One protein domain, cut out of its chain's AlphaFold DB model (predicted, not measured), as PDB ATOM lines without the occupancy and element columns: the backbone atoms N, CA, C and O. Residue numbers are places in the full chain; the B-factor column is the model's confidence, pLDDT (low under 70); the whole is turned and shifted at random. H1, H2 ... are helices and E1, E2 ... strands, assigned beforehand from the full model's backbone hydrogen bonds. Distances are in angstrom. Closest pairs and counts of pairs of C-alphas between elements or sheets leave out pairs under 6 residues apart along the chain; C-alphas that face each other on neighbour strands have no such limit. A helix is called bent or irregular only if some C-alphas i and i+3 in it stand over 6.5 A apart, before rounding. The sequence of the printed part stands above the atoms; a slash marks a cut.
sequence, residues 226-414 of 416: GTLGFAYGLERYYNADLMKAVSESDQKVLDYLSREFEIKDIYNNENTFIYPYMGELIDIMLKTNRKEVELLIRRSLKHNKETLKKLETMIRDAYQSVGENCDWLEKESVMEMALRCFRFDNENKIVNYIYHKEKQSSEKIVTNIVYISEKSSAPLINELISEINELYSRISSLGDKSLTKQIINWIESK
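This is residues 226 to 414 of the 416 residues of an uncharacterized protein of Eubacterium sp. AF15-50 (UniProt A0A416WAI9). One very long helix, H5, runs most of the length of the domain, with a three-stranded antiparallel sheet, E3 E4 E5, along residues 303 to 322 of it and a second long helix, H7, side by side with its earlier part. Short helices gather at the two ends of H5: H4 folds against its beginning with H2 and H3 close by, and H6 folds back on its far part, with H8 set crosswise to H6, while the small strand hairpin E1 E2 comes up beside E5. The printed part has 189 residues with eight named helices and five named strands, in the order H1 H2 H3 E1 E2 H4 H5 H6 E3 E4 E5 H7 H8, and its class is mixed, helices and strands. It is compact, with a radius of gyration of the C-alphas of 18.2 A, and only just elongated, with spans of 58 by 38 by 24 A.

From the first printed residue, Gly 226, an unnamed stretch leads to H1, residues 234 to 237, which begins at C-alpha 234 at (31.175, -10.095, 12.038). H2 follows at residues 240 to 248 and H3 at residues 251 to 257. Strands E1, residues 261 to 264, and E2, residues 270 to 273, come next. H4 holds residues 278 to 287, 14.4 A long. H5, residues 293 to 325, measures 47.9 A, from C-alpha 293 at (48.963, -15.127, 26.002) to C-alpha 325 at (50.859, -2.555, -20.143). H6 is residues 331 to 338. Strand E3 is residues 343 to 345, E4 residues 350 to 358, 25.8 A long, and E5 residues 361 to 368, 23.7 A long. H7, residues 379 to 397, measures 26.8 A, and H8, residues 401 to 412, measures 17.4 A and ends at C-alpha 412 at (61.393, 0.125, -5.704). H8 is irregular: C-alphas 402 and 405 are 7.8 A apart.

H5 is the hub, touching H3, H4, H6 and H7. With residues 294 to 308 alone it touches H7, the same way at a shallow tilt of 27 degrees; their closest C-alphas are those of Leu 301 and Ile 388, 5.3 A apart. H5 and H4 form a helical hairpin, with Met 285 and Val 293 closest at 6.0 A between C-alphas. H3 only just touches H5, with 3 pairs of C-alphas within 8 A, Leu 254 and Leu 296 closest at 7.5 A. H2 touches H4 at a steep tilt of 64 degrees, Ser 247 and Met 285 closest at 5.9 A between C-alphas. H1 touches no helix. H5 is on the sheet E3 E4 E5, two layers with a helix on one face, at a height over the sheet of 9.5 A, over E4 and E5. The sheet is a meander, each strand the antiparallel neighbour of the one before: N 343 and O 352 are 2.8 A apart across E3 and E4, and N 353 and O 365 are 2.9 A apart across E4 and E5. H7 only grazes this sheet, with residues 395 to 397. In the hairpin of E1 and E2, N 263 and O 271 are 2.8 A apart; the closest C-alphas of E2 and E5 are those of Phe 273 and Thr 367, 5.1 A apart. H6 touches H5 at a steep tilt of 66 degrees, Ala 318 and Ala 338 closest at 5.1 A between C-alphas, and H8 about perpendicular at 80 degrees, Glu 332 and Thr 404 closest at 6.3 A. Every O i to N i+4 pair is within hydrogen-bond range in H2, H3, H4, H5, H6 and H7; in H8 6 of 8 are, and H1 is too short for such a pair.

The C-alphas of Asp 250 and Trp 328 are the two farthest apart, at 58.9 A. The printed part has no cut. No link is long; that from E5 to H7, 10 residues, is short, and the others are tight. The mean pLDDT of the printed part is 90.3, and it is under 70 at residues 226 to 233, 358 to 360 and 414.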
ATOM      1  N   GLY A 226      34.404 -11.379   1.077       66.38
ATOM      2  CA  GLY A 226      34.632 -11.579  -0.345       66.38
ATOM      3  C   GLY A 226      35.208 -10.362  -1.047       66.38
ATOM      4  O   GLY A 226      35.113  -9.218  -0.602       66.38
ATOM      5  N   THR A 227      35.767 -10.629  -2.224       53.97
ATOM      6  CA  THR A 227      36.517  -9.665  -3.029       53.97
ATOM      7  C   THR A 227      35.673  -8.498  -3.569       53.97
ATOM      8  O   THR A 227      36.203  -7.429  -3.869       53.97
ATOM      9  N   LEU A 228      34.354  -8.697  -3.683       53.28
ATOM     10  CA  LEU A 228      33.412  -7.819  -4.393       53.28
ATOM     11  C   LEU A 228      32.482  -7.002  -3.480       53.28
ATOM     12  O   LEU A 228      31.643  -6.256  -3.983       53.28
ATOM     13  N   GLY A 229      32.633  -7.098  -2.158       52.53
ATOM     14  CA  GLY A 229      31.865  -6.297  -1.209       52.53
ATOM     15  C   GLY A 229      32.023  -6.796   0.221       52.53
ATOM     16  O   GLY A 229      32.069  -8.001   0.455       52.53
ATOM     17  N   PHE A 230      32.095  -5.867   1.172       56.09
ATOM     18  CA  PHE A 230      32.012  -6.211   2.586       56.09
ATOM     19  C   PHE A 230      30.565  -6.560   2.918       56.09
ATOM     20  O   PHE A 230      29.657  -5.744   2.742       56.09
ATOM     21  N   ALA A 231      30.342  -7.785   3.385       56.31
ATOM     22  CA  ALA A 231      29.170  -8.056   4.195       56.31
ATOM     23  C   ALA A 231      29.357  -7.305   5.527       56.31
ATOM     24  O   ALA A 231      30.447  -7.291   6.078       56.31
ATOM     25  N   TYR A 232      28.328  -6.648   6.049       57.88
ATOM     26  CA  TYR A 232      28.370  -6.152   7.427       57.88
ATOM     27  C   TYR A 232      28.022  -7.307   8.374       57.88
ATOM     28  O   TYR A 232      27.136  -8.106   8.051       57.88
ATOM     29  N   GLY A 233      28.645  -7.366   9.557       66.69
ATOM     30  CA  GLY A 233      28.111  -8.159  10.669       66.69
ATOM     31  C   GLY A 233      28.984  -9.265  11.270       66.69
ATOM     32  O   GLY A 233      28.400 -10.177  11.851       66.69
ATOM     33  N   LEU A 234      30.325  -9.202  11.218       73.31
ATOM     34  CA  LEU A 234      31.175 -10.095  12.038       73.31
ATOM     35  C   LEU A 234      30.802 -10.006  13.527       73.31
ATOM     36  O   LEU A 234      30.761 -11.013  14.231       73.31
ATOM     37  N   GLU A 235      30.482  -8.800  13.998       78.44
ATOM     38  CA  GLU A 235      30.022  -8.519  15.363       78.44
ATOM     39  C   GLU A 235      28.803  -9.357  15.785       78.44
ATOM     40  O   GLU A 235      28.655  -9.677  16.960       78.44
ATOM     41  N   ARG A 236      27.949  -9.773  14.838       79.12
ATOM     42  CA  ARG A 236      26.741 -10.566  15.126       79.12
ATOM     43  C   ARG A 236      27.060 -11.987  15.581       79.12
ATOM     44  O   ARG A 236      26.211 -12.616  16.205       79.12
ATOM     45  N   TYR A 237      28.261 -12.470  15.271       83.19
ATOM     46  CA  TYR A 237      28.750 -13.792  15.660       83.19
ATOM     47  C   TYR A 237      29.644 -13.741  16.906       83.19
ATOM     48  O   TYR A 237      30.121 -14.777  17.372       83.19
ATOM     49  N   TYR A 238      29.866 -12.550  17.478       87.81
ATOM     50  CA  TYR A 238      30.607 -12.418  18.724       87.81
ATOM     51  C   TYR A 238      29.769 -12.952  19.889       87.81
ATOM     52  O   TYR A 238      28.649 -12.500  20.130       87.81
ATOM     53  N   ASN A 239      30.335 -13.881  20.656       89.19
ATOM     54  CA  ASN A 239      29.710 -14.431  21.854       89.19
ATOM     55  C   ASN A 239      30.633 -14.228  23.066       89.19
ATOM     56  O   ASN A 239      31.719 -14.799  23.142       89.19
ATOM     57  N   ALA A 240      30.182 -13.420  24.030       90.50
ATOM     58  CA  ALA A 240      30.959 -13.081  25.221       90.50
ATOM     59  C   ALA A 240      31.220 -14.287  26.141       90.50
ATOM     60  O   ALA A 240      32.313 -14.396  26.696       90.50
ATOM     61  N   ASP A 241      30.255 -15.202  26.276       89.38
ATOM     62  CA  ASP A 241      30.407 -16.412  27.092       89.38
ATOM     63  C   ASP A 241      31.443 -17.353  26.469       89.38
ATOM     64  O   ASP A 241      32.294 -17.896  27.174       89.38
ATOM     65  N   LEU A 242      31.428 -17.483  25.136       94.31
ATOM     66  CA  LEU A 242      32.445 -18.228  24.399       94.31
ATOM     67  C   LEU A 242      33.828 -17.598  24.586       94.31
ATOM     68  O   LEU A 242      34.771 -18.295  24.943       94.31
ATOM     69  N   MET A 243      33.957 -16.281  24.408       95.62
ATOM     70  CA  MET A 243      35.235 -15.585  24.597       95.62
ATOM     71  C   MET A 243      35.779 -15.749  26.012       95.62
ATOM     72  O   MET A 243      36.979 -15.965  26.186       95.62
ATOM     73  N   LYS A 244      34.901 -15.714  27.020       94.56
ATOM     74  CA  LYS A 244      35.277 -16.008  28.399       94.56
ATOM     75  C   LYS A 244      35.805 -17.439  28.527       94.56
ATOM     76  O   LYS A 244      36.934 -17.603  28.986       94.56
ATOM     77  N   ALA A 245      35.051 -18.438  28.063       95.81
ATOM     78  CA  ALA A 245      35.458 -19.844  28.112       95.81
ATOM     79  C   ALA A 245      36.811 -20.076  27.418       95.81
ATOM     80  O   ALA A 245      37.695 -20.715  27.984       95.81
ATOM     81  N   VAL A 246      37.022 -19.486  26.235       97.19
ATOM     82  CA  VAL A 246      38.304 -19.540  25.517       97.19
ATOM     83  C   VAL A 246      39.421 -18.892  26.336       97.19
ATOM     84  O   VAL A 246      40.478 -19.495  26.515       97.19
ATOM     85  N   SER A 247      39.209 -17.683  26.858       96.69
ATOM     86  CA  SER A 247      40.232 -16.952  27.618       96.69
ATOM     87  C   SER A 247      40.626 -17.638  28.927       96.69
ATOM     88  O   SER A 247      41.730 -17.415  29.426       96.69
ATOM     89  N   GLU A 248      39.736 -18.472  29.473       95.56
ATOM     90  CA  GLU A 248      39.921 -19.269  30.686       95.56
ATOM     91  C   GLU A 248      40.468 -20.681  30.385       95.56
ATOM     92  O   GLU A 248      41.017 -21.318  31.283       95.56
ATOM     93  N   SER A 249      40.449 -21.118  29.122       96.38
ATOM     94  CA  SER A 249      40.840 -22.466  28.691       96.38
ATOM     95  C   SER A 249      42.328 -22.798  28.857       96.38
ATOM     96  O   SER A 249      43.172 -21.941  29.152       96.38
ATOM     97  N   ASP A 250      42.651 -24.082  28.697       94.56
ATOM     98  CA  ASP A 250      44.018 -24.577  28.773       94.56
ATOM     99  C   ASP A 250      44.835 -24.269  27.503       94.56
ATOM    100  O   ASP A 250      44.335 -23.803  26.477       94.56
ATOM    101  N   GLN A 251      46.137 -24.553  27.559       95.62
ATOM    102  CA  GLN A 251      47.024 -24.312  26.425       95.62
ATOM    103  C   GLN A 251      46.638 -25.120  25.174       95.62
ATOM    104  O   GLN A 251      46.934 -24.663  24.076       95.62
ATOM    105  N   LYS A 252      45.997 -26.294  25.290       96.19
ATOM    106  CA  LYS A 252      45.629 -27.116  24.125       96.19
ATOM    107  C   LYS A 252      44.496 -26.477  23.335       96.19
ATOM    108  O   LYS A 252      44.587 -26.422  22.112       96.19
ATOM    109  N   VAL A 253      43.466 -25.965  24.008       97.31
ATOM    110  CA  VAL A 253      42.365 -25.243  23.351       97.31
ATOM    111  C   VAL A 253      42.871 -23.944  22.724       97.31
ATOM    112  O   VAL A 253      42.562 -23.644  21.569       97.31
ATOM    113  N   LEU A 254      43.713 -23.201  23.443       97.50
ATOM    114  CA  LEU A 254      44.357 -21.993  22.927       97.50
ATOM    115  C   LEU A 254      45.240 -22.288  21.707       97.50
ATOM    116  O   LEU A 254      45.237 -21.535  20.730       97.50
ATOM    117  N   ASP A 255      45.977 -23.397  21.737       96.94
ATOM    118  CA  ASP A 255      46.767 -23.880  20.611       96.94
ATOM    119  C   ASP A 255      45.885 -24.328  19.440       96.94
ATOM    120  O   ASP A 255      46.230 -24.086  18.291       96.94
ATOM    121  N   TYR A 256      44.734 -24.935  19.691       97.19
ATOM    122  CA  TYR A 256      43.785 -25.271  18.638       97.19
ATOM    123  C   TYR A 256      43.256 -24.003  17.947       97.19
ATOM    124  O   TYR A 256      43.414 -23.852  16.735       97.19
ATOM    125  N   LEU A 257      42.719 -23.047  18.714       96.38
ATOM    126  CA  LEU A 257      42.062 -21.851  18.174       96.38
ATOM    127  C   LEU A 257      43.020 -20.887  17.472       96.38
ATOM    128  O   LEU A 257      42.639 -20.238  16.506       96.38
ATOM    129  N   SER A 258      44.267 -20.785  17.932       96.56
ATOM    130  CA  SER A 258      45.225 -19.830  17.361       96.56
ATOM    131  C   SER A 258      45.965 -20.318  16.118       96.56
ATOM    132  O   SER A 258      46.804 -19.588  15.592       96.56
ATOM    133  N   ARG A 259      45.687 -21.533  15.633       96.62
ATOM    134  CA  ARG A 259      46.207 -21.991  14.337       96.62
ATOM    135  C   ARG A 259      45.424 -21.350  13.204       96.62
ATOM    136  O   ARG A 259      44.205 -21.205  13.284       96.62
ATOM    137  N   GLU A 260      46.138 -21.051  12.130       97.44
ATOM    138  CA  GLU A 260      45.507 -20.730  10.859       97.44
ATOM    139  C   GLU A 260      44.651 -21.902  10.365       97.44
ATOM    140  O   GLU A 260      44.930 -23.073  10.655       97.44
ATOM    141  N   PHE A 261      43.599 -21.578   9.627       95.25
ATOM    142  CA  PHE A 261      42.703 -22.538   9.003       95.25
ATOM    143  C   PHE A 261      42.230 -22.020   7.647       95.25
ATOM    144  O   PHE A 261      42.249 -20.817   7.381       95.25
ATOM    145  N   GLU A 262      41.850 -22.949   6.776       92.56
ATOM    146  CA  GLU A 262      41.422 -22.651   5.414       92.56
ATOM    147  C   GLU A 262      39.901 -22.670   5.308       92.56
ATOM    148  O   GLU A 262      39.236 -23.564   5.830       92.56
ATOM    149  N   ILE A 263      39.367 -21.693   4.587       87.75
ATOM    150  CA  ILE A 263      37.947 -21.542   4.300       87.75
ATOM    151  C   ILE A 263      37.764 -21.426   2.797       87.75
ATOM    152  O   ILE A 263      38.488 -20.688   2.124       87.75
ATOM    153  N   LYS A 264      36.747 -22.116   2.282       85.62
ATOM    154  CA  LYS A 264      36.233 -21.885   0.933       85.62
ATOM    155  C   LYS A 264      35.121 -20.853   0.993       85.62
ATOM    156  O   LYS A 264      34.131 -21.053   1.701       85.62
ATOM    157  N   ASP A 265      35.302 -19.752   0.274       80.50
ATOM    158  CA  ASP A 265      34.261 -18.732   0.146       80.50
ATOM    159  C   ASP A 265      33.131 -19.177  -0.805       80.50
ATOM    160  O   ASP A 265      33.189 -20.235  -1.441       80.50
ATOM    161  N   ILE A 266      32.101 -18.339  -0.944       77.50
ATOM    162  CA  ILE A 266      30.962 -18.568  -1.856       77.50
ATOM    163  C   ILE A 266      31.343 -18.710  -3.343       77.50
ATOM    164  O   ILE A 266      30.525 -19.157  -4.147       77.50
ATOM    165  N   TYR A 267      32.563 -18.334  -3.724       77.81
ATOM    166  CA  TYR A 267      33.109 -18.473  -5.073       77.81
ATOM    167  C   TYR A 267      34.099 -19.643  -5.177       77.81
ATOM    168  O   TYR A 267      34.785 -19.776  -6.192       77.81
ATOM    169  N   ASN A 268      34.154 -20.505  -4.154       79.94
ATOM    170  CA  ASN A 268      35.052 -21.653  -4.048       79.94
ATOM    171  C   ASN A 268      36.542 -21.259  -4.031       79.94
ATOM    172  O   ASN A 268      37.415 -22.015  -4.459       79.94
ATOM    173  N   ASN A 269      36.837 -20.055  -3.544       82.75
ATOM    174  CA  ASN A 269      38.189 -19.575  -3.330       82.75
ATOM    175  C   ASN A 269      38.698 -20.026  -1.962       82.75
ATOM    176  O   ASN A 269      38.018 -19.814  -0.963       82.75
ATOM    177  N   GLU A 270      39.910 -20.569  -1.912       88.88
ATOM    178  CA  GLU A 270      40.579 -20.899  -0.652       88.88
ATOM    179  C   GLU A 270      41.226 -19.646  -0.050       88.88
ATOM    180  O   GLU A 270      42.029 -18.967  -0.698       88.88
ATOM    181  N   ASN A 271      40.841 -19.344   1.187       89.69
ATOM    182  CA  ASN A 271      41.324 -18.229   1.987       89.69
ATOM    183  C   ASN A 271      41.816 -18.761   3.336       89.69
ATOM    184  O   ASN A 271      41.212 -19.670   3.902       89.69
ATOM    185  N   THR A 272      42.899 -18.193   3.853       94.50
ATOM    186  CA  THR A 272      43.486 -18.589   5.137       94.50
ATOM    187  C   THR A 272      43.169 -17.522   6.168       94.50
ATOM    188  O   THR A 272      43.442 -16.356   5.911       94.50
ATOM    189  N   PHE A 273      42.639 -17.919   7.321       95.69
ATOM    190  CA  PHE A 273      42.312 -17.029   8.436       95.69
ATOM    191  C   PHE A 273      42.952 -17.532   9.729       95.69
ATOM    192  O   PHE A 273      43.250 -18.718   9.868       95.69
ATOM    193  N   ILE A 274      43.109 -16.639  10.702       96.94
ATOM    194  CA  ILE A 274      43.277 -16.990  12.119       96.94
ATOM    195  C   ILE A 274      41.967 -16.683  12.860       96.94
ATOM    196  O   ILE A 274      41.116 -15.978  12.321       96.94
ATOM    197  N   TYR A 275      41.774 -17.198  14.082       95.94
ATOM    198  CA  TYR A 275      40.546 -16.969  14.856       95.94
ATOM    199  C   TYR A 275      40.076 -15.496  14.785       95.94
ATOM    200  O   TYR A 275      40.866 -14.600  15.101       95.94
ATOM    201  N   PRO A 276      38.822 -15.215  14.378       92.38
ATOM    202  CA  PRO A 276      38.383 -13.858  14.036       92.38
ATOM    203  C   PRO A 276      38.530 -12.834  15.159       92.38
ATOM    204  O   PRO A 276      38.827 -11.674  14.896       92.38
ATOM    205  N   TYR A 277      38.378 -13.280  16.404       94.81
ATOM    206  CA  TYR A 277      38.440 -12.438  17.600       94.81
ATOM    207  C   TYR A 277      39.783 -12.571  18.336       94.81
ATOM    208  O   TYR A 277      39.845 -12.467  19.561       94.81
ATOM    209  N   MET A 278      40.868 -12.886  17.616       97.12
ATOM    210  CA  MET A 278      42.189 -13.125  18.212       97.12
ATOM    211  C   MET A 278      42.716 -11.916  18.995       97.12
ATOM    212  O   MET A 278      43.276 -12.087  20.075       97.12
ATOM    213  N   GLY A 279      42.530 -10.700  18.472       97.25
ATOM    214  CA  GLY A 279      42.962  -9.473  19.146       97.25
ATOM    215  C   GLY A 279      42.229  -9.266  20.470       97.25
ATOM    216  O   GLY A 279      42.852  -9.094  21.513       97.25
ATOM    217  N   GLU A 280      40.904  -9.396  20.440       96.81
ATOM    218  CA  GLU A 280      40.024  -9.294  21.602       96.81
ATOM    219  C   GLU A 280      40.327 -10.384  22.642       96.81
ATOM    220  O   GLU A 280      40.328 -10.120  23.844       96.81
ATOM    221  N   LEU A 281      40.624 -11.609  22.195       97.50
ATOM    222  CA  LEU A 281      41.030 -12.704  23.073       97.50
ATOM    223  C   LEU A 281      42.344 -12.380  23.793       97.50
ATOM    224  O   LEU A 281      42.439 -12.557  25.009       97.50
ATOM    225  N   ILE A 282      43.339 -11.879  23.056       98.25
ATOM    226  CA  ILE A 282      44.617 -11.449  23.628       98.25
ATOM    227  C   ILE A 282      44.388 -10.324  24.643       98.25
ATOM    228  O   ILE A 282      44.921 -10.401  25.749       98.25
ATOM    229  N   ASP A 283      43.549  -9.337  24.328       98.06
ATOM    230  CA  ASP A 283      43.221  -8.231  25.232       98.06
ATOM    231  C   ASP A 283      42.611  -8.726  26.562       98.06
ATOM    232  O   ASP A 283      43.012  -8.284  27.645       98.06
ATOM    233  N   ILE A 284      41.681  -9.688  26.511       97.44
ATOM    234  CA  ILE A 284      41.094 -10.318  27.709       97.44
ATOM    235  C   ILE A 284      42.169 -11.066  28.515       97.44
ATOM    236  O   ILE A 284      42.235 -10.951  29.745       97.44
ATOM    237  N   MET A 285      43.034 -11.820  27.836       97.31
ATOM    238  CA  MET A 285      44.099 -12.602  28.470       97.31
ATOM    239  C   MET A 285      45.188 -11.726  29.105       97.31
ATOM    240  O   MET A 285      45.709 -12.070  30.168       97.31
ATOM    241  N   LEU A 286      45.501 -10.571  28.507       97.00
ATOM    242  CA  LEU A 286      46.411  -9.575  29.077       97.00
ATOM    243  C   LEU A 286      45.835  -8.983  30.367       97.00
ATOM    244  O   LEU A 286      46.515  -8.974  31.392       97.00
ATOM    245  N   LYS A 287      44.557  -8.578  30.357       95.75
ATOM    246  CA  LYS A 287      43.853  -8.052  31.545       95.75
ATOM    247  C   LYS A 287      43.816  -9.039  32.710       95.75
ATOM    248  O   LYS A 287      43.856  -8.635  33.870       95.75
ATOM    249  N   THR A 288      43.749 -10.329  32.403       94.44
ATOM    250  CA  THR A 288      43.700 -11.415  33.390       94.44
ATOM    251  C   THR A 288      45.076 -12.019  33.701       94.44
ATOM    252  O   THR A 288      45.161 -12.970  34.474       94.44
ATOM    253  N   ASN A 289      46.165 -11.445  33.168       93.00
ATOM    254  CA  ASN A 289      47.553 -11.884  33.364       93.00
ATOM    255  C   ASN A 289      47.786 -13.377  33.051       93.00
ATOM    256  O   ASN A 289      48.543 -14.069  33.737       93.00
ATOM    257  N   ARG A 290      47.132 -13.891  32.005       94.00
ATOM    258  CA  ARG A 290      47.297 -15.275  31.547       94.00
ATOM    259  C   ARG A 290      48.672 -15.473  30.919       94.00
ATOM    260  O   ARG A 290      48.998 -14.844  29.917       94.00
ATOM    261  N   LYS A 291      49.468 -16.403  31.456       92.19
ATOM    262  CA  LYS A 291      50.814 -16.717  30.934       92.19
ATOM    263  C   LYS A 291      50.790 -17.270  29.505       92.19
ATOM    264  O   LYS A 291      51.752 -17.100  28.766       92.19
ATOM    265  N   GLU A 292      49.698 -17.920  29.106       95.50
ATOM    266  CA  GLU A 292      49.556 -18.524  27.778       95.50
ATOM    267  C   GLU A 292      49.399 -17.482  26.655       95.50
ATOM    268  O   GLU A 292      49.496 -17.837  25.483       95.50
ATOM    269  N   VAL A 293      49.197 -16.199  26.984       96.62
ATOM    270  CA  VAL A 293      48.963 -15.127  26.002       96.62
ATOM    271  C   VAL A 293      50.113 -14.960  25.004       96.62
ATOM    272  O   VAL A 293      49.885 -14.621  23.844       96.62
ATOM    273  N   GLU A 294      51.349 -15.257  25.417       96.44
ATOM    274  CA  GLU A 294      52.524 -15.165  24.547       96.44
ATOM    275  C   GLU A 294      52.404 -16.082  23.317       96.44
ATOM    276  O   GLU A 294      52.813 -15.697  22.221       96.44
ATOM    277  N   LEU A 295      51.792 -17.266  23.467       97.19
ATOM    278  CA  LEU A 295      51.554 -18.193  22.356       97.19
ATOM    279  C   LEU A 295      50.704 -17.536  21.261       97.19
ATOM    280  O   LEU A 295      51.045 -17.616  20.079       97.19
ATOM    281  N   LEU A 296      49.617 -16.875  21.663       98.25
ATOM    282  CA  LEU A 296      48.682 -16.219  20.750       98.25
ATOM    283  C   LEU A 296      49.342 -15.019  20.078       98.25
ATOM    284  O   LEU A 296      49.262 -14.885  18.863       98.25
ATOM    285  N   ILE A 297      50.062 -14.197  20.844       98.44
ATOM    286  CA  ILE A 297      50.809 -13.045  20.321       98.44
ATOM    287  C   ILE A 297      51.804 -13.492  19.247       98.44
ATOM    288  O   ILE A 297      51.824 -12.938  18.150       98.44
ATOM    289  N   ARG A 298      52.595 -14.540  19.503       98.06
ATOM    290  CA  ARG A 298      53.571 -15.041  18.521       98.06
ATOM    291  C   ARG A 298      52.913 -15.562  17.242       98.06
ATOM    292  O   ARG A 298      53.472 -15.379  16.161       98.06
ATOM    293  N   ARG A 299      51.736 -16.185  17.343       98.38
ATOM    294  CA  ARG A 299      50.972 -16.666  16.180       98.38
ATOM    295  C   ARG A 299      50.362 -15.526  15.378       98.38
ATOM    296  O   ARG A 299      50.525 -15.509  14.165       98.38
ATOM    297  N   SER A 300      49.783 -14.540  16.052       98.56
ATOM    298  CA  SER A 300      49.284 -13.307  15.439       98.56
ATOM    299  C   SER A 300      50.387 -12.533  14.719       98.56
ATOM    300  O   SER A 300      50.198 -12.082  13.593       98.56
ATOM    301  N   LEU A 301      51.572 -12.432  15.331       98.62
ATOM    302  CA  LEU A 301      52.738 -11.804  14.714       98.62
ATOM    303  C   LEU A 301      53.171 -12.538  13.444       98.62
ATOM    304  O   LEU A 301      53.421 -11.902  12.423       98.62
ATOM    305  N   LYS A 302      53.256 -13.873  13.499       98.56
ATOM    306  CA  LYS A 302      53.584 -14.696  12.332       98.56
ATOM    307  C   LYS A 302      52.565 -14.476  11.207       98.56
ATOM    308  O   LYS A 302      52.980 -14.162  10.095       98.56
ATOM    309  N   HIS A 303      51.274 -14.569  11.526       98.56
ATOM    310  CA  HIS A 303      50.178 -14.368  10.581       98.56
ATOM    311  C   HIS A 303      50.281 -13.004   9.885       98.56
ATOM    312  O   HIS A 303      50.448 -12.942   8.670       98.56
ATOM    313  N   ASN A 304      50.324 -11.907  10.652       98.69
ATOM    314  CA  ASN A 304      50.427 -10.555  10.096       98.69
ATOM    315  C   ASN A 304      51.691 -10.367   9.227       98.69
ATOM    316  O   ASN A 304      51.620  -9.724   8.179       98.69
ATOM    317  N   LYS A 305      52.846 -10.930   9.628       98.44
ATOM    318  CA  LYS A 305      54.094 -10.875   8.836       98.44
ATOM    319  C   LYS A 305      53.947 -11.582   7.493       98.44
ATOM    320  O   LYS A 305      54.360 -11.045   6.464       98.44
ATOM    321  N   GLU A 306      53.387 -12.786   7.501       98.12
ATOM    322  CA  GLU A 306      53.186 -13.588   6.294       98.12
ATOM    323  C   GLU A 306      52.148 -12.942   5.370       98.12
ATOM    324  O   GLU A 306      52.379 -12.856   4.160       98.12
ATOM    325  N   THR A 307      51.070 -12.386   5.932       97.88
ATOM    326  CA  THR A 307      50.080 -11.610   5.182       97.88
ATOM    327  C   THR A 307      50.696 -10.387   4.521       97.88
ATOM    328  O   THR A 307      50.507 -10.202   3.317       97.88
ATOM    329  N   LEU A 308      51.454  -9.575   5.272       97.06
ATOM    330  CA  LEU A 308      52.125  -8.409   4.710       97.06
ATOM    331  C   LEU A 308      53.022  -8.851   3.558       97.06
ATOM    332  O   LEU A 308      52.778  -8.416   2.442       97.06
ATOM    333  N   LYS A 309      53.956  -9.785   3.783       95.69
ATOM    334  CA  LYS A 309      54.889 -10.298   2.760       95.69
ATOM    335  C   LYS A 309      54.184 -10.755   1.477       95.69
ATOM    336  O   LYS A 309      54.667 -10.495   0.368       95.69
ATOM    337  N   LYS A 310      53.043 -11.442   1.610       95.44
ATOM    338  CA  LYS A 310      52.222 -11.860   0.467       95.44
ATOM    339  C   LYS A 310      51.654 -10.648  -0.275       95.44
ATOM    340  O   LYS A 310      51.817 -10.569  -1.489       95.44
ATOM    341  N   LEU A 311      51.083  -9.676   0.438       95.44
ATOM    342  CA  LEU A 311      50.616  -8.417  -0.152       95.44
ATOM    343  C   LEU A 311      51.745  -7.667  -0.866       95.44
ATOM    344  O   LEU A 311      51.545  -7.221  -1.988       95.44
ATOM    345  N   GLU A 312      52.943  -7.576  -0.282       93.38
ATOM    346  CA  GLU A 312      54.079  -6.892  -0.920       93.38
ATOM    347  C   GLU A 312      54.453  -7.529  -2.262       93.38
ATOM    348  O   GLU A 312      54.778  -6.835  -3.224       93.38
ATOM    349  N   THR A 313      54.408  -8.861  -2.328       92.81
ATOM    350  CA  THR A 313      54.677  -9.613  -3.558       92.81
ATOM    351  C   THR A 313      53.589  -9.347  -4.593       92.81
ATOM    352  O   THR A 313      53.896  -8.943  -5.711       92.81
ATOM    353  N   MET A 314      52.321  -9.472  -4.194       93.81
ATOM    354  CA  MET A 314      51.177  -9.238  -5.074       93.81
ATOM    355  C   MET A 314      51.143  -7.803  -5.624       93.81
ATOM    356  O   MET A 314      50.919  -7.608  -6.815       93.81
ATOM    357  N   ILE A 315      51.386  -6.792  -4.783       93.81
ATOM    358  CA  ILE A 315      51.363  -5.380  -5.195       93.81
ATOM    359  C   ILE A 315      52.528  -5.078  -6.140       93.81
ATOM    360  O   ILE A 315      52.338  -4.367  -7.122       93.81
ATOM    361  N   ARG A 316      53.721  -5.632  -5.889       92.31
ATOM    362  CA  ARG A 316      54.883  -5.471  -6.777       92.31
ATOM    363  C   ARG A 316      54.621  -6.060  -8.159       92.31
ATOM    364  O   ARG A 316      54.850  -5.382  -9.157       92.31
ATOM    365  N   ASP A 317      54.108  -7.285  -8.208       91.81
ATOM    366  CA  ASP A 317      53.737  -7.956  -9.453       91.81
ATOM    367  C   ASP A 317      52.649  -7.168 -10.206       91.81
ATOM    368  O   ASP A 317      52.737  -6.984 -11.421       91.81
ATOM    369  N   ALA A 318      51.630  -6.670  -9.496       92.56
ATOM    370  CA  ALA A 318      50.574  -5.849 -10.081       92.56
ATOM    371  C   ALA A 318      51.118  -4.519 -10.622       92.56
ATOM    372  O   ALA A 318      50.783  -4.126 -11.737       92.56
ATOM    373  N   TYR A 319      51.981  -3.844  -9.861       92.38
ATOM    374  CA  TYR A 319      52.628  -2.595 -10.257       92.38
ATOM    375  C   TYR A 319      53.470  -2.774 -11.523       92.38
ATOM    376  O   TYR A 319      53.345  -1.985 -12.458       92.38
ATOM    377  N   GLN A 320      54.267  -3.844 -11.589       90.31
ATOM    378  CA  GLN A 320      55.061  -4.170 -12.770       90.31
ATOM    379  C   GLN A 320      54.170  -4.481 -13.980       90.31
ATOM    380  O   GLN A 320      54.361  -3.892 -15.040       90.31
ATOM    381  N   SER A 321      53.163  -5.345 -13.817       89.31
ATOM    382  CA  SER A 321      52.247  -5.715 -14.904       89.31
ATOM    383  C   SER A 321      51.487  -4.507 -15.455       89.31
ATOM    384  O   SER A 321      51.364  -4.335 -16.669       89.31
ATOM    385  N   VAL A 322      51.006  -3.616 -14.583       90.00
ATOM    386  CA  VAL A 322      50.357  -2.376 -15.019       90.00
ATOM    387  C   VAL A 322      51.355  -1.452 -15.714       90.00
ATOM    388  O   VAL A 322      51.021  -0.891 -16.751       90.00
ATOM    389  N   GLY A 323      52.569  -1.306 -15.178       88.69
ATOM    390  CA  GLY A 323      53.605  -0.459 -15.767       88.69
ATOM    391  C   GLY A 323      54.031  -0.914 -17.164       88.69
ATOM    392  O   GLY A 323      54.214  -0.079 -18.041       88.69
ATOM    393  N   GLU A 324      54.121  -2.224 -17.401       88.25
ATOM    394  CA  GLU A 324      54.438  -2.796 -18.717       88.25
ATOM    395  C   GLU A 324      53.294  -2.612 -19.730       88.25
ATOM    396  O   GLU A 324      53.540  -2.375 -20.911       88.25
ATOM    397  N   ASN A 325      52.038  -2.697 -19.279       85.94
ATOM    398  CA  ASN A 325      50.859  -2.555 -20.143       85.94
ATOM    399  C   ASN A 325      50.410  -1.098 -20.345       85.94
ATOM    400  O   ASN A 325      49.589  -0.832 -21.226       85.94
ATOM    401  N   CYS A 326      50.872  -0.176 -19.501       86.31
ATOM    402  CA  CYS A 326      50.468   1.228 -19.461       86.31
ATOM    403  C   CYS A 326      51.676   2.146 -19.220       86.31
ATOM    404  O   CYS A 326      51.643   3.008 -18.341       86.31
ATOM    405  N   ASP A 327      52.735   1.969 -20.011       85.88
ATOM    406  CA  ASP A 327      54.011   2.697 -19.905       85.88
ATOM    407  C   ASP A 327      53.893   4.223 -20.102       85.88
ATOM    408  O   ASP A 327      54.777   4.981 -19.706       85.88
ATOM    409  N   TRP A 328      52.776   4.688 -20.664       89.75
ATOM    410  CA  TRP A 328      52.434   6.104 -20.814       89.75
ATOM    411  C   TRP A 328      51.892   6.765 -19.532       89.75
ATOM    412  O   TRP A 328      51.641   7.972 -19.542       89.75
ATOM    413  N   LEU A 329      51.647   6.008 -18.455       91.38
ATOM    414  CA  LEU A 329      51.157   6.540 -17.179       91.38
ATOM    415  C   LEU A 329      52.305   6.933 -16.240       91.38
ATOM    416  O   LEU A 329      53.335   6.269 -16.166       91.38
ATOM    417  N   GLU A 330      52.090   7.983 -15.446       93.69
ATOM    418  CA  GLU A 330      52.982   8.313 -14.328       93.69
ATOM    419  C   GLU A 330      52.958   7.207 -13.259       93.69
ATOM    420  O   GLU A 330      51.939   6.537 -13.061       93.69
ATOM    421  N   LYS A 331      54.068   7.037 -12.527       91.75
ATOM    422  CA  LYS A 331      54.246   5.959 -11.538       91.75
ATOM    423  C   LYS A 331      53.123   5.913 -10.500       91.75
ATOM    424  O   LYS A 331      52.658   4.834 -10.142       91.75
ATOM    425  N   GLU A 332      52.670   7.070 -10.032       92.38
ATOM    426  CA  GLU A 332      51.557   7.205  -9.098       92.38
ATOM    427  C   GLU A 332      50.251   6.666  -9.689       92.38
ATOM    428  O   GLU A 332      49.535   5.934  -9.011       92.38
ATOM    429  N   SER A 333      49.977   6.941 -10.968       93.06
ATOM    430  CA  SER A 333      48.790   6.421 -11.662       93.06
ATOM    431  C   SER A 333      48.862   4.905 -11.867       93.06
ATOM    432  O   SER A 333      47.857   4.213 -11.706       93.06
ATOM    433  N   VAL A 334      50.054   4.376 -12.174       93.12
ATOM    434  CA  VAL A 334      50.308   2.925 -12.251       93.12
ATOM    435  C   VAL A 334      50.015   2.265 -10.900       93.12
ATOM    436  O   VAL A 334      49.297   1.268 -10.848       93.12
ATOM    437  N   MET A 335      50.505   2.845  -9.800       93.56
ATOM    438  CA  MET A 335      50.277   2.327  -8.447       93.56
ATOM    439  C   MET A 335      48.804   2.402  -8.032       93.56
ATOM    440  O   MET A 335      48.260   1.424  -7.520       93.56
ATOM    441  N   GLU A 336      48.124   3.519  -8.301       92.31
ATOM    442  CA  GLU A 336      46.684   3.633  -8.045       92.31
ATOM    443  C   GLU A 336      45.882   2.563  -8.795       92.31
ATOM    444  O   GLU A 336      44.917   2.014  -8.258       92.31
ATOM    445  N   MET A 337      46.286   2.232 -10.023       90.81
ATOM    446  CA  MET A 337      45.628   1.194 -10.803       90.81
ATOM    447  C   MET A 337      45.972  -0.218 -10.304       90.81
ATOM    448  O   MET A 337      45.074  -1.057 -10.229       90.81
ATOM    449  N   ALA A 338      47.214  -0.462  -9.875       92.38
ATOM    450  CA  ALA A 338      47.632  -1.717  -9.246       92.38
ATOM    451  C   ALA A 338      46.872  -1.996  -7.935       92.38
ATOM    452  O   ALA A 338      46.473  -3.132  -7.671       92.38
ATOM    453  N   LEU A 339      46.598  -0.957  -7.142       93.00
ATOM    454  CA  LEU A 339      45.873  -1.038  -5.869       93.00
ATOM    455  C   LEU A 339      44.357  -0.835  -6.005       93.00
ATOM    456  O   LEU A 339      43.640  -0.839  -5.004       93.00
ATOM    457  N   ARG A 340      43.818  -0.701  -7.223       89.62
ATOM    458  CA  ARG A 340      42.396  -0.387  -7.459       89.62
ATOM    459  C   ARG A 340      41.430  -1.336  -6.742       89.62
ATOM    460  O   ARG A 340      40.344  -0.911  -6.328       89.62
ATOM    461  N   CYS A 341      41.823  -2.598  -6.598       89.75
ATOM    462  CA  CYS A 341      41.054  -3.661  -5.956       89.75
ATOM    463  C   CYS A 341      41.546  -4.015  -4.542       89.75
ATOM    464  O   CYS A 341      41.036  -4.962  -3.952       89.75
ATOM    465  N   PHE A 342      42.509  -3.273  -3.988       92.75
ATOM    466  CA  PHE A 342      42.910  -3.406  -2.590       92.75
ATOM    467  C   PHE A 342      41.849  -2.777  -1.688       92.75
ATOM    468  O   PHE A 342      41.400  -1.650  -1.923       92.75
ATOM    469  N   ARG A 343      41.434  -3.494  -0.648       90.88
ATOM    470  CA  ARG A 343      40.473  -3.028   0.348       90.88
ATOM    471  C   ARG A 343      40.908  -3.499   1.729       90.88
ATOM    472  O   ARG A 343      41.305  -4.646   1.904       90.88
ATOM    473  N   PHE A 344      40.767  -2.613   2.706       91.81
ATOM    474  CA  PHE A 344      40.907  -2.942   4.113       91.81
ATOM    475  C   PHE A 344      39.638  -2.518   4.848       91.81
ATOM    476  O   PHE A 344      39.207  -1.370   4.735       91.81
ATOM    477  N   ASP A 345      39.032  -3.455   5.561       89.19
ATOM    478  CA  ASP A 345      37.894  -3.225   6.437       89.19
ATOM    479  C   ASP A 345      38.402  -2.959   7.847       89.19
ATOM    480  O   ASP A 345      38.910  -3.862   8.507       89.19
ATOM    481  N   ASN A 346      38.270  -1.719   8.307       86.94
ATOM    482  CA  ASN A 346      38.699  -1.345   9.651       86.94
ATOM    483  C   ASN A 346      37.795  -1.917  10.749       86.94
ATOM    484  O   ASN A 346      38.270  -2.112  11.865       86.94
ATOM    485  N   GLU A 347      36.516  -2.167  10.458       85.44
ATOM    486  CA  GLU A 347      35.559  -2.672  11.445       85.44
ATOM    487  C   GLU A 347      35.833  -4.150  11.721       85.44
ATOM    488  O   GLU A 347      36.027  -4.551  12.868       85.44
ATOM    489  N   ASN A 348      35.934  -4.949  10.656       86.00
ATOM    490  CA  ASN A 348      36.147  -6.395  10.761       86.00
ATOM    491  C   ASN A 348      37.631  -6.795  10.711       86.00
ATOM    492  O   ASN A 348      37.955  -7.974  10.844       86.00
ATOM    493  N   LYS A 349      38.530  -5.820  10.519       92.12
ATOM    494  CA  LYS A 349      39.988  -5.995  10.396       92.12
ATOM    495  C   LYS A 349      40.358  -6.967   9.275       92.12
ATOM    496  O   LYS A 349      41.294  -7.747   9.414       92.12
ATOM    497  N   ILE A 350      39.621  -6.947   8.165       92.25
ATOM    498  CA  ILE A 350      39.846  -7.847   7.026       92.25
ATOM    499  C   ILE A 350      40.566  -7.108   5.909       92.25
ATOM    500  O   ILE A 350      40.127  -6.051   5.457       92.25
ATOM    501  N   VAL A 351      41.645  -7.709   5.415       93.62
ATOM    502  CA  VAL A 351      42.278  -7.292   4.168       93.62
ATOM    503  C   VAL A 351      41.764  -8.144   3.020       93.62
ATOM    504  O   VAL A 351      41.588  -9.355   3.143       93.62
ATOM    505  N   ASN A 352      41.540  -7.494   1.888       91.81
ATOM    506  CA  ASN A 352      41.110  -8.117   0.657       91.81
ATOM    507  C   ASN A 352      41.867  -7.477  -0.509       91.81
ATOM    508  O   ASN A 352      41.855  -6.257  -0.683       91.81
ATOM    509  N   TYR A 353      42.520  -8.298  -1.323       92.81
ATOM    510  CA  TYR A 353      43.166  -7.827  -2.535       92.81
ATOM    511  C   TYR A 353      43.082  -8.871  -3.637       92.81
ATOM    512  O   TYR A 353      43.328 -10.054  -3.410       92.81
ATOM    513  N   ILE A 354      42.758  -8.412  -4.843       90.25
ATOM    514  CA  ILE A 354      42.827  -9.186  -6.078       90.25
ATOM    515  C   ILE A 354      43.545  -8.364  -7.137       90.25
ATOM    516  O   ILE A 354      43.319  -7.159  -7.259       90.25
ATOM    517  N   TYR A 355      44.352  -9.026  -7.951       87.25
ATOM    518  CA  TYR A 355      44.765  -8.477  -9.233       87.25
ATOM    519  C   TYR A 355      44.833  -9.581 -10.284       87.25
ATOM    520  O   TYR A 355      44.929 -10.772  -9.978       87.25
ATOM    521  N   HIS A 356      44.737  -9.173 -11.542       81.50
ATOM    522  CA  HIS A 356      44.765 -10.071 -12.687       81.50
ATOM    523  C   HIS A 356      46.178 -10.075 -13.273       81.50
ATOM    524  O   HIS A 356      46.659  -9.024 -13.692       81.50
ATOM    525  N   LYS A 357      46.838 -11.240 -13.288       70.38
ATOM    526  CA  LYS A 357      48.155 -11.414 -13.925       70.38
ATOM    527  C   LYS A 357      48.005 -11.467 -15.446       70.38
ATOM    528  O   LYS A 357      48.707 -10.758 -16.155       70.38
ATOM    529  N   GLU A 358      47.049 -12.262 -15.933       68.06
ATOM    530  CA  GLU A 358      46.731 -12.446 -17.357       68.06
ATOM    531  C   GLU A 358      45.210 -12.610 -17.564       68.06
ATOM    532  O   GLU A 358      44.444 -12.669 -16.602       68.06
ATOM    533  N   LYS A 359      44.741 -12.741 -18.819       61.81
ATOM    534  CA  LYS A 359      43.302 -12.861 -19.159       61.81
ATOM    535  C   LYS A 359      42.549 -13.988 -18.425       61.81
ATOM    536  O   LYS A 359      41.322 -13.958 -18.423       61.81
ATOM    537  N   GLN A 360      43.242 -14.975 -17.849       62.50
ATOM    538  CA  GLN A 360      42.630 -16.122 -17.162       62.50
ATOM    539  C   GLN A 360      43.235 -16.444 -15.784       62.50
ATOM    540  O   GLN A 360      42.827 -17.426 -15.170       62.50
ATOM    541  N   SER A 361      44.177 -15.640 -15.275       76.88
ATOM    542  CA  SER A 361      44.794 -15.869 -13.964       76.88
ATOM    543  C   SER A 361      44.690 -14.625 -13.085       76.88
ATOM    544  O   SER A 361      45.042 -13.512 -13.483       76.88
ATOM    545  N   SER A 362      44.176 -14.813 -11.874       80.19
ATOM    546  CA  SER A 362      44.167 -13.798 -10.828       80.19
ATOM    547  C   SER A 362      44.823 -14.348  -9.577       80.19
ATOM    548  O   SER A 362      44.712 -15.533  -9.261       80.19
ATOM    549  N   GLU A 363      45.503 -13.467  -8.862       87.62
ATOM    550  CA  GLU A 363      45.989 -13.752  -7.524       87.62
ATOM    551  C   GLU A 363      45.149 -12.953  -6.536       87.62
ATOM    552  O   GLU A 363      44.788 -11.800  -6.796       87.62
ATOM    553  N   LYS A 364      44.789 -13.591  -5.425       89.19
ATOM    554  CA  LYS A 364      43.882 -13.031  -4.428       89.19
ATOM    555  C   LYS A 364      44.336 -13.367  -3.015       89.19
ATOM    556  O   LYS A 364      44.992 -14.386  -2.771       89.19
ATOM    557  N   ILE A 365      43.928 -12.525  -2.085       91.69
ATOM    558  CA  ILE A 365      44.070 -12.745  -0.657       91.69
ATOM    559  C   ILE A 365      42.860 -12.148   0.050       91.69
ATOM    560  O   ILE A 365      42.504 -10.999  -0.203       91.69
ATOM    561  N   VAL A 366      42.254 -12.935   0.933       92.69
ATOM    562  CA  VAL A 366      41.319 -12.462   1.950       92.69
ATOM    563  C   VAL A 366      41.738 -13.089   3.273       92.69
ATOM    564  O   VAL A 366      41.914 -14.303   3.334       92.69
ATOM    565  N   THR A 367      41.960 -12.265   4.296       94.94
ATOM    566  CA  THR A 367      42.290 -12.720   5.657       94.94
ATOM    567  C   THR A 367      41.991 -11.627   6.681       94.94
ATOM    568  O   THR A 367      41.896 -10.448   6.329       94.94
ATOM    569  N   ASN A 368      41.859 -11.998   7.950       94.94
ATOM    570  CA  ASN A 368      41.820 -11.061   9.069       94.94
ATOM    571  C   ASN A 368      43.235 -10.641   9.490       94.94
ATOM    572  O   ASN A 368      44.169 -11.421   9.401       94.94
ATOM    573  N   ILE A 369      43.399  -9.412   9.970       97.50
ATOM    574  CA  ILE A 369      44.651  -8.890  10.523       97.50
ATOM    575  C   ILE A 369      44.457  -8.662  12.013       97.50
ATOM    576  O   ILE A 369      43.486  -8.039  12.446       97.50
ATOM    577  N   VAL A 370      45.404  -9.137  12.815       98.25
ATOM    578  CA  VAL A 370      45.312  -8.996  14.267       98.25
ATOM    579  C   VAL A 370      45.779  -7.609  14.695       98.25
ATOM    580  O   VAL A 370      46.839  -7.147  14.278       98.25
ATOM    581  N   TYR A 371      44.999  -6.979  15.570       97.94
ATOM    582  CA  TYR A 371      45.344  -5.762  16.300       97.94
ATOM    583  C   TYR A 371      45.088  -5.993  17.787       97.94
ATOM    584  O   TYR A 371      44.059  -6.570  18.141       97.94
ATOM    585  N   ILE A 372      46.002  -5.538  18.640       98.25
ATOM    586  CA  ILE A 372      45.925  -5.700  20.096       98.25
ATOM    587  C   ILE A 372      45.812  -4.309  20.715       98.25
ATOM    588  O   ILE A 372      46.659  -3.447  20.471       98.25
ATOM    589  N   SER A 373      44.758  -4.070  21.493       97.00
ATOM    590  CA  SER A 373      44.498  -2.747  22.071       97.00
ATOM    591  C   SER A 373      45.099  -2.578  23.465       97.00
ATOM    592  O   SER A 373      45.415  -1.458  23.876       97.00
ATOM    593  N   GLU A 374      45.296  -3.684  24.178       96.94
ATOM    594  CA  GLU A 374      45.806  -3.689  25.540       96.94
ATOM    595  C   GLU A 374      47.334  -3.735  25.605       96.94
ATOM    596  O   GLU A 374      48.034  -4.155  24.683       96.94
ATOM    597  N   LYS A 375      47.865  -3.306  26.752       94.12
ATOM    598  CA  LYS A 375      49.295  -3.389  27.070       94.12
ATOM    599  C   LYS A 375      49.544  -4.477  28.098       94.12
ATOM    600  O   LYS A 375      48.722  -4.735  28.974       94.12
ATOM    601  N   SER A 376      50.726  -5.069  28.032       92.94
ATOM    602  CA  SER A 376      51.231  -5.963  29.065       92.94
ATOM    603  C   SER A 376      52.016  -5.191  30.126       92.94
ATOM    604  O   SER A 376      52.603  -4.141  29.862       92.94
ATOM    605  N   SER A 377      52.093  -5.742  31.333       89.06
ATOM    606  CA  SER A 377      53.082  -5.316  32.330       89.06
ATOM    607  C   SER A 377      54.500  -5.796  31.981       89.06
ATOM    608  O   SER A 377      55.474  -5.228  32.474       89.06
ATOM    609  N   ALA A 378      54.635  -6.808  31.114       92.31
ATOM    610  CA  ALA A 378      55.915  -7.358  30.680       92.31
ATOM    611  C   ALA A 378      56.479  -6.588  29.461       92.31
ATOM    612  O   ALA A 378      55.850  -6.598  28.398       92.31
ATOM    613  N   PRO A 379      57.680  -5.974  29.555       93.06
ATOM    614  CA  PRO A 379      58.264  -5.187  28.462       93.06
ATOM    615  C   PRO A 379      58.440  -5.966  27.153       93.06
ATOM    616  O   PRO A 379      58.037  -5.478  26.104       93.06
ATOM    617  N   LEU A 380      58.940  -7.206  27.219       94.06
ATOM    618  CA  LEU A 380      59.138  -8.055  26.035       94.06
ATOM    619  C   LEU A 380      57.823  -8.388  25.315       94.06
ATOM    620  O   LEU A 380      57.792  -8.520  24.098       94.06
ATOM    621  N   ILE A 381      56.720  -8.513  26.058       96.25
ATOM    622  CA  ILE A 381      55.401  -8.732  25.457       96.25
ATOM    623  C   ILE A 381      54.916  -7.452  24.767       96.25
ATOM    624  O   ILE A 381      54.360  -7.532  23.677       96.25
ATOM    625  N   ASN A 382      55.166  -6.277  25.354       96.75
ATOM    626  CA  ASN A 382      54.834  -5.002  24.712       96.75
ATOM    627  C   ASN A 382      55.609  -4.773  23.413       96.75
ATOM    628  O   ASN A 382      55.027  -4.242  22.477       96.75
ATOM    629  N   GLU A 383      56.873  -5.194  23.328       97.38
ATOM    630  CA  GLU A 383      57.644  -5.127  22.076       97.38
ATOM    631  C   GLU A 383      56.975  -5.944  20.961       97.38
ATOM    632  O   GLU A 383      56.780  -5.441  19.856       97.38
ATOM    633  N   LEU A 384      56.536  -7.172  21.266       98.19
ATOM    634  CA  LEU A 384      55.807  -8.008  20.306       98.19
ATOM    635  C   LEU A 384      54.453  -7.396  19.913       98.19
ATOM    636  O   LEU A 384      54.069  -7.455  18.748       98.19
ATOM    637  N   ILE A 385      53.726  -6.807  20.868       98.38
ATOM    638  CA  ILE A 385      52.452  -6.116  20.607       98.38
ATOM    639  C   ILE A 385      52.670  -4.908  19.692       98.38
ATOM    640  O   ILE A 385      51.918  -4.722  18.735       98.38
ATOM    641  N   SER A 386      53.703  -4.105  19.955       98.25
ATOM    642  CA  SER A 386      54.085  -2.981  19.100       98.25
ATOM    643  C   SER A 386      54.364  -3.444  17.675       98.25
ATOM    644  O   SER A 386      53.801  -2.874  16.746       98.25
ATOM    645  N   GLU A 387      55.130  -4.523  17.496       98.44
ATOM    646  CA  GLU A 387      55.421  -5.072  16.169       98.44
ATOM    647  C   GLU A 387      54.147  -5.550  15.440       98.44
ATOM    648  O   GLU A 387      53.959  -5.269  14.257       98.44
ATOM    649  N   ILE A 388      53.222  -6.220  16.142       98.56
ATOM    650  CA  ILE A 388      51.915  -6.624  15.582       98.56
ATOM    651  C   ILE A 388      51.118  -5.407  15.111       98.56
ATOM    652  O   ILE A 388      50.574  -5.416  14.004       98.56
ATOM    653  N   ASN A 389      51.046  -4.369  15.942       98.56
ATOM    654  CA  ASN A 389      50.259  -3.177  15.655       98.56
ATOM    655  C   ASN A 389      50.892  -2.322  14.547       98.56
ATOM    656  O   ASN A 389      50.164  -1.757  13.735       98.56
ATOM    657  N   GLU A 390      52.222  -2.276  14.447       98.25
ATOM    658  CA  GLU A 390      52.928  -1.662  13.317       98.25
ATOM    659  C   GLU A 390      52.617  -2.385  12.000       98.25
ATOM    660  O   GLU A 390      52.308  -1.734  10.998       98.25
ATOM    661  N   LEU A 391      52.617  -3.725  12.000       98.38
ATOM    662  CA  LEU A 391      52.199  -4.516  10.837       98.38
ATOM    663  C   LEU A 391      50.737  -4.244  10.472       98.38
ATOM    664  O   LEU A 391      50.436  -4.047   9.295       98.38
ATOM    665  N   TYR A 392      49.842  -4.179  11.462       98.25
ATOM    666  CA  TYR A 392      48.440  -3.820  11.247       98.25
ATOM    667  C   TYR A 392      48.303  -2.444  10.585       98.25
ATOM    668  O   TYR A 392      47.645  -2.328   9.551       98.25
ATOM    669  N   SER A 393      48.949  -1.411  11.136       96.81
ATOM    670  CA  SER A 393      48.922  -0.052  10.582       96.81
ATOM    671  C   SER A 393      49.502   0.007   9.171       96.81
ATOM    672  O   SER A 393      48.996   0.734   8.314       96.81
ATOM    673  N   ARG A 394      50.545  -0.778   8.893       95.50
ATOM    674  CA  ARG A 394      51.141  -0.842   7.559       95.50
ATOM    675  C   ARG A 394      50.205  -1.501   6.556       95.50
ATOM    676  O   ARG A 394      50.013  -0.947   5.483       95.50
ATOM    677  N   ILE A 395      49.590  -2.632   6.900       96.81
ATOM    678  CA  ILE A 395      48.643  -3.325   6.017       96.81
ATOM    679  C   ILE A 395      47.413  -2.450   5.753       96.81
ATOM    680  O   ILE A 395      47.024  -2.279   4.600       96.81
ATOM    681  N   SER A 396      46.817  -1.863   6.794       95.12
ATOM    682  CA  SER A 396      45.587  -1.070   6.664       95.12
ATOM    683  C   SER A 396      45.765   0.207   5.841       95.12
ATOM    684  O   SER A 396      44.827   0.656   5.180       95.12
ATOM    685  N   SER A 397      46.979   0.759   5.818       94.44
ATOM    686  CA  SER A 397      47.311   1.985   5.091       94.44
ATOM    687  C   SER A 397      47.748   1.773   3.635       94.44
ATOM    688  O   SER A 397      47.841   2.748   2.893       94.44
ATOM    689  N   LEU A 398      47.930   0.528   3.166       93.19
ATOM    690  CA  LEU A 398      48.297   0.244   1.765       93.19
ATOM    691  C   LEU A 398      47.281   0.793   0.749       93.19
ATOM    692  O   LEU A 398      47.646   1.067  -0.388       93.19
ATOM    693  N   GLY A 399      46.015   0.962   1.141       86.81
ATOM    694  CA  GLY A 399      44.972   1.538   0.287       86.81
ATOM    695  C   GLY A 399      44.873   3.068   0.333       86.81
ATOM    696  O   GLY A 399      44.044   3.636  -0.380       86.81
ATOM    697  N   ASP A 400      45.660   3.741   1.177       89.81
ATOM    698  CA  ASP A 400      45.606   5.192   1.335       89.81
ATOM    699  C   ASP A 400      46.355   5.897   0.196       89.81
ATOM    700  O   ASP A 400      47.583   5.847   0.083       89.81
ATOM    701  N   LYS A 401      45.602   6.631  -0.629       86.62
ATOM    702  CA  LYS A 401      46.144   7.408  -1.752       86.62
ATOM    703  C   LYS A 401      47.166   8.462  -1.326       86.62
ATOM    704  O   LYS A 401      48.026   8.830  -2.125       86.62
ATOM    705  N   SER A 402      47.091   8.966  -0.093       89.31
ATOM    706  CA  SER A 402      48.061   9.939   0.417       89.31
ATOM    707  C   SER A 402      49.463   9.336   0.588       89.31
ATOM    708  O   SER A 402      50.457  10.067   0.566       89.31
ATOM    709  N   LEU A 403      49.561   8.004   0.671       89.25
ATOM    710  CA  LEU A 403      50.803   7.262   0.877       89.25
ATOM    711  C   LEU A 403      51.371   6.645  -0.407       89.25
ATOM    712  O   LEU A 403      52.454   6.065  -0.360       89.25
ATOM    713  N   THR A 404      50.723   6.819  -1.565       90.00
ATOM    714  CA  THR A 404      51.134   6.218  -2.849       90.00
ATOM    715  C   THR A 404      52.626   6.395  -3.149       90.00
ATOM    716  O   THR A 404      53.303   5.434  -3.505       90.00
ATOM    717  N   LYS A 405      53.185   7.597  -2.943       89.38
ATOM    718  CA  LYS A 405      54.621   7.859  -3.159       89.38
ATOM    719  C   LYS A 405      55.524   7.061  -2.220       89.38
ATOM    720  O   LYS A 405      56.578   6.589  -2.635       89.38
ATOM    721  N   GLN A 406      55.119   6.916  -0.960       88.12
ATOM    722  CA  GLN A 406      55.869   6.131   0.021       88.12
ATOM    723  C   GLN A 406      55.833   4.647  -0.348       88.12
ATOM    724  O   GLN A 406      56.870   3.995  -0.313       88.12
ATOM    725  N   ILE A 407      54.670   4.147  -0.783       88.69
ATOM    726  CA  ILE A 407      54.491   2.766  -1.243       88.69
ATOM    727  C   ILE A 407      55.358   2.483  -2.479       88.69
ATOM    728  O   ILE A 407      56.024   1.455  -2.525       88.69
ATOM    729  N   ILE A 408      55.407   3.402  -3.451       89.81
ATOM    730  CA  ILE A 408      56.279   3.278  -4.634       89.81
ATOM    731  C   ILE A 408      57.747   3.202  -4.219       89.81
ATOM    732  O   ILE A 408      58.429   2.249  -4.587       89.81
ATOM    733  N   ASN A 409      58.221   4.164  -3.418       87.69
ATOM    734  CA  ASN A 409      59.608   4.178  -2.946       87.69
ATOM    735  C   ASN A 409      59.964   2.874  -2.229       87.69
ATOM    736  O   ASN A 409      61.046   2.331  -2.429       87.69
ATOM    737  N   TRP A 410      59.036   2.367  -1.422       84.31
ATOM    738  CA  TRP A 410      59.189   1.120  -0.696       84.31
ATOM    739  C   TRP A 410      59.245  -0.116  -1.620       84.31
ATOM    740  O   TRP A 410      60.065  -1.008  -1.409       84.31
ATOM    741  N   ILE A 411      58.431  -0.176  -2.676       84.38
ATOM    742  CA  ILE A 411      58.458  -1.287  -3.643       84.38
ATOM    743  C   ILE A 411      59.729  -1.263  -4.502       84.38
ATOM    744  O   ILE A 411      60.264  -2.329  -4.831       84.38
ATOM    745  N   GLU A 412      60.219  -0.071  -4.847       83.75
ATOM    746  CA  GLU A 412      61.393   0.125  -5.704       83.75
ATOM    747  C   GLU A 412      62.730  -0.017  -4.963       83.75
ATOM    748  O   GLU A 412      63.703  -0.470  -5.571       83.75
ATOM    749  N   SER A 413      62.803   0.325  -3.670       78.00
ATOM    750  CA  SER A 413      64.074   0.376  -2.931       78.00
ATOM    751  C   SER A 413      64.745  -0.987  -2.734       78.00
ATOM    752  O   SER A 413      65.949  -1.023  -2.516       78.00
ATOM    753  N   LYS A 414      64.014  -2.111  -2.819       58.94
ATOM    754  CA  LYS A 414      64.499  -3.482  -2.516       58.94
ATOM    755  C   LYS A 414      65.179  -3.652  -1.140       58.94
ATOM    756  O   LYS A 414      65.669  -4.746  -0.853       58.94
TER     757      LYS A 414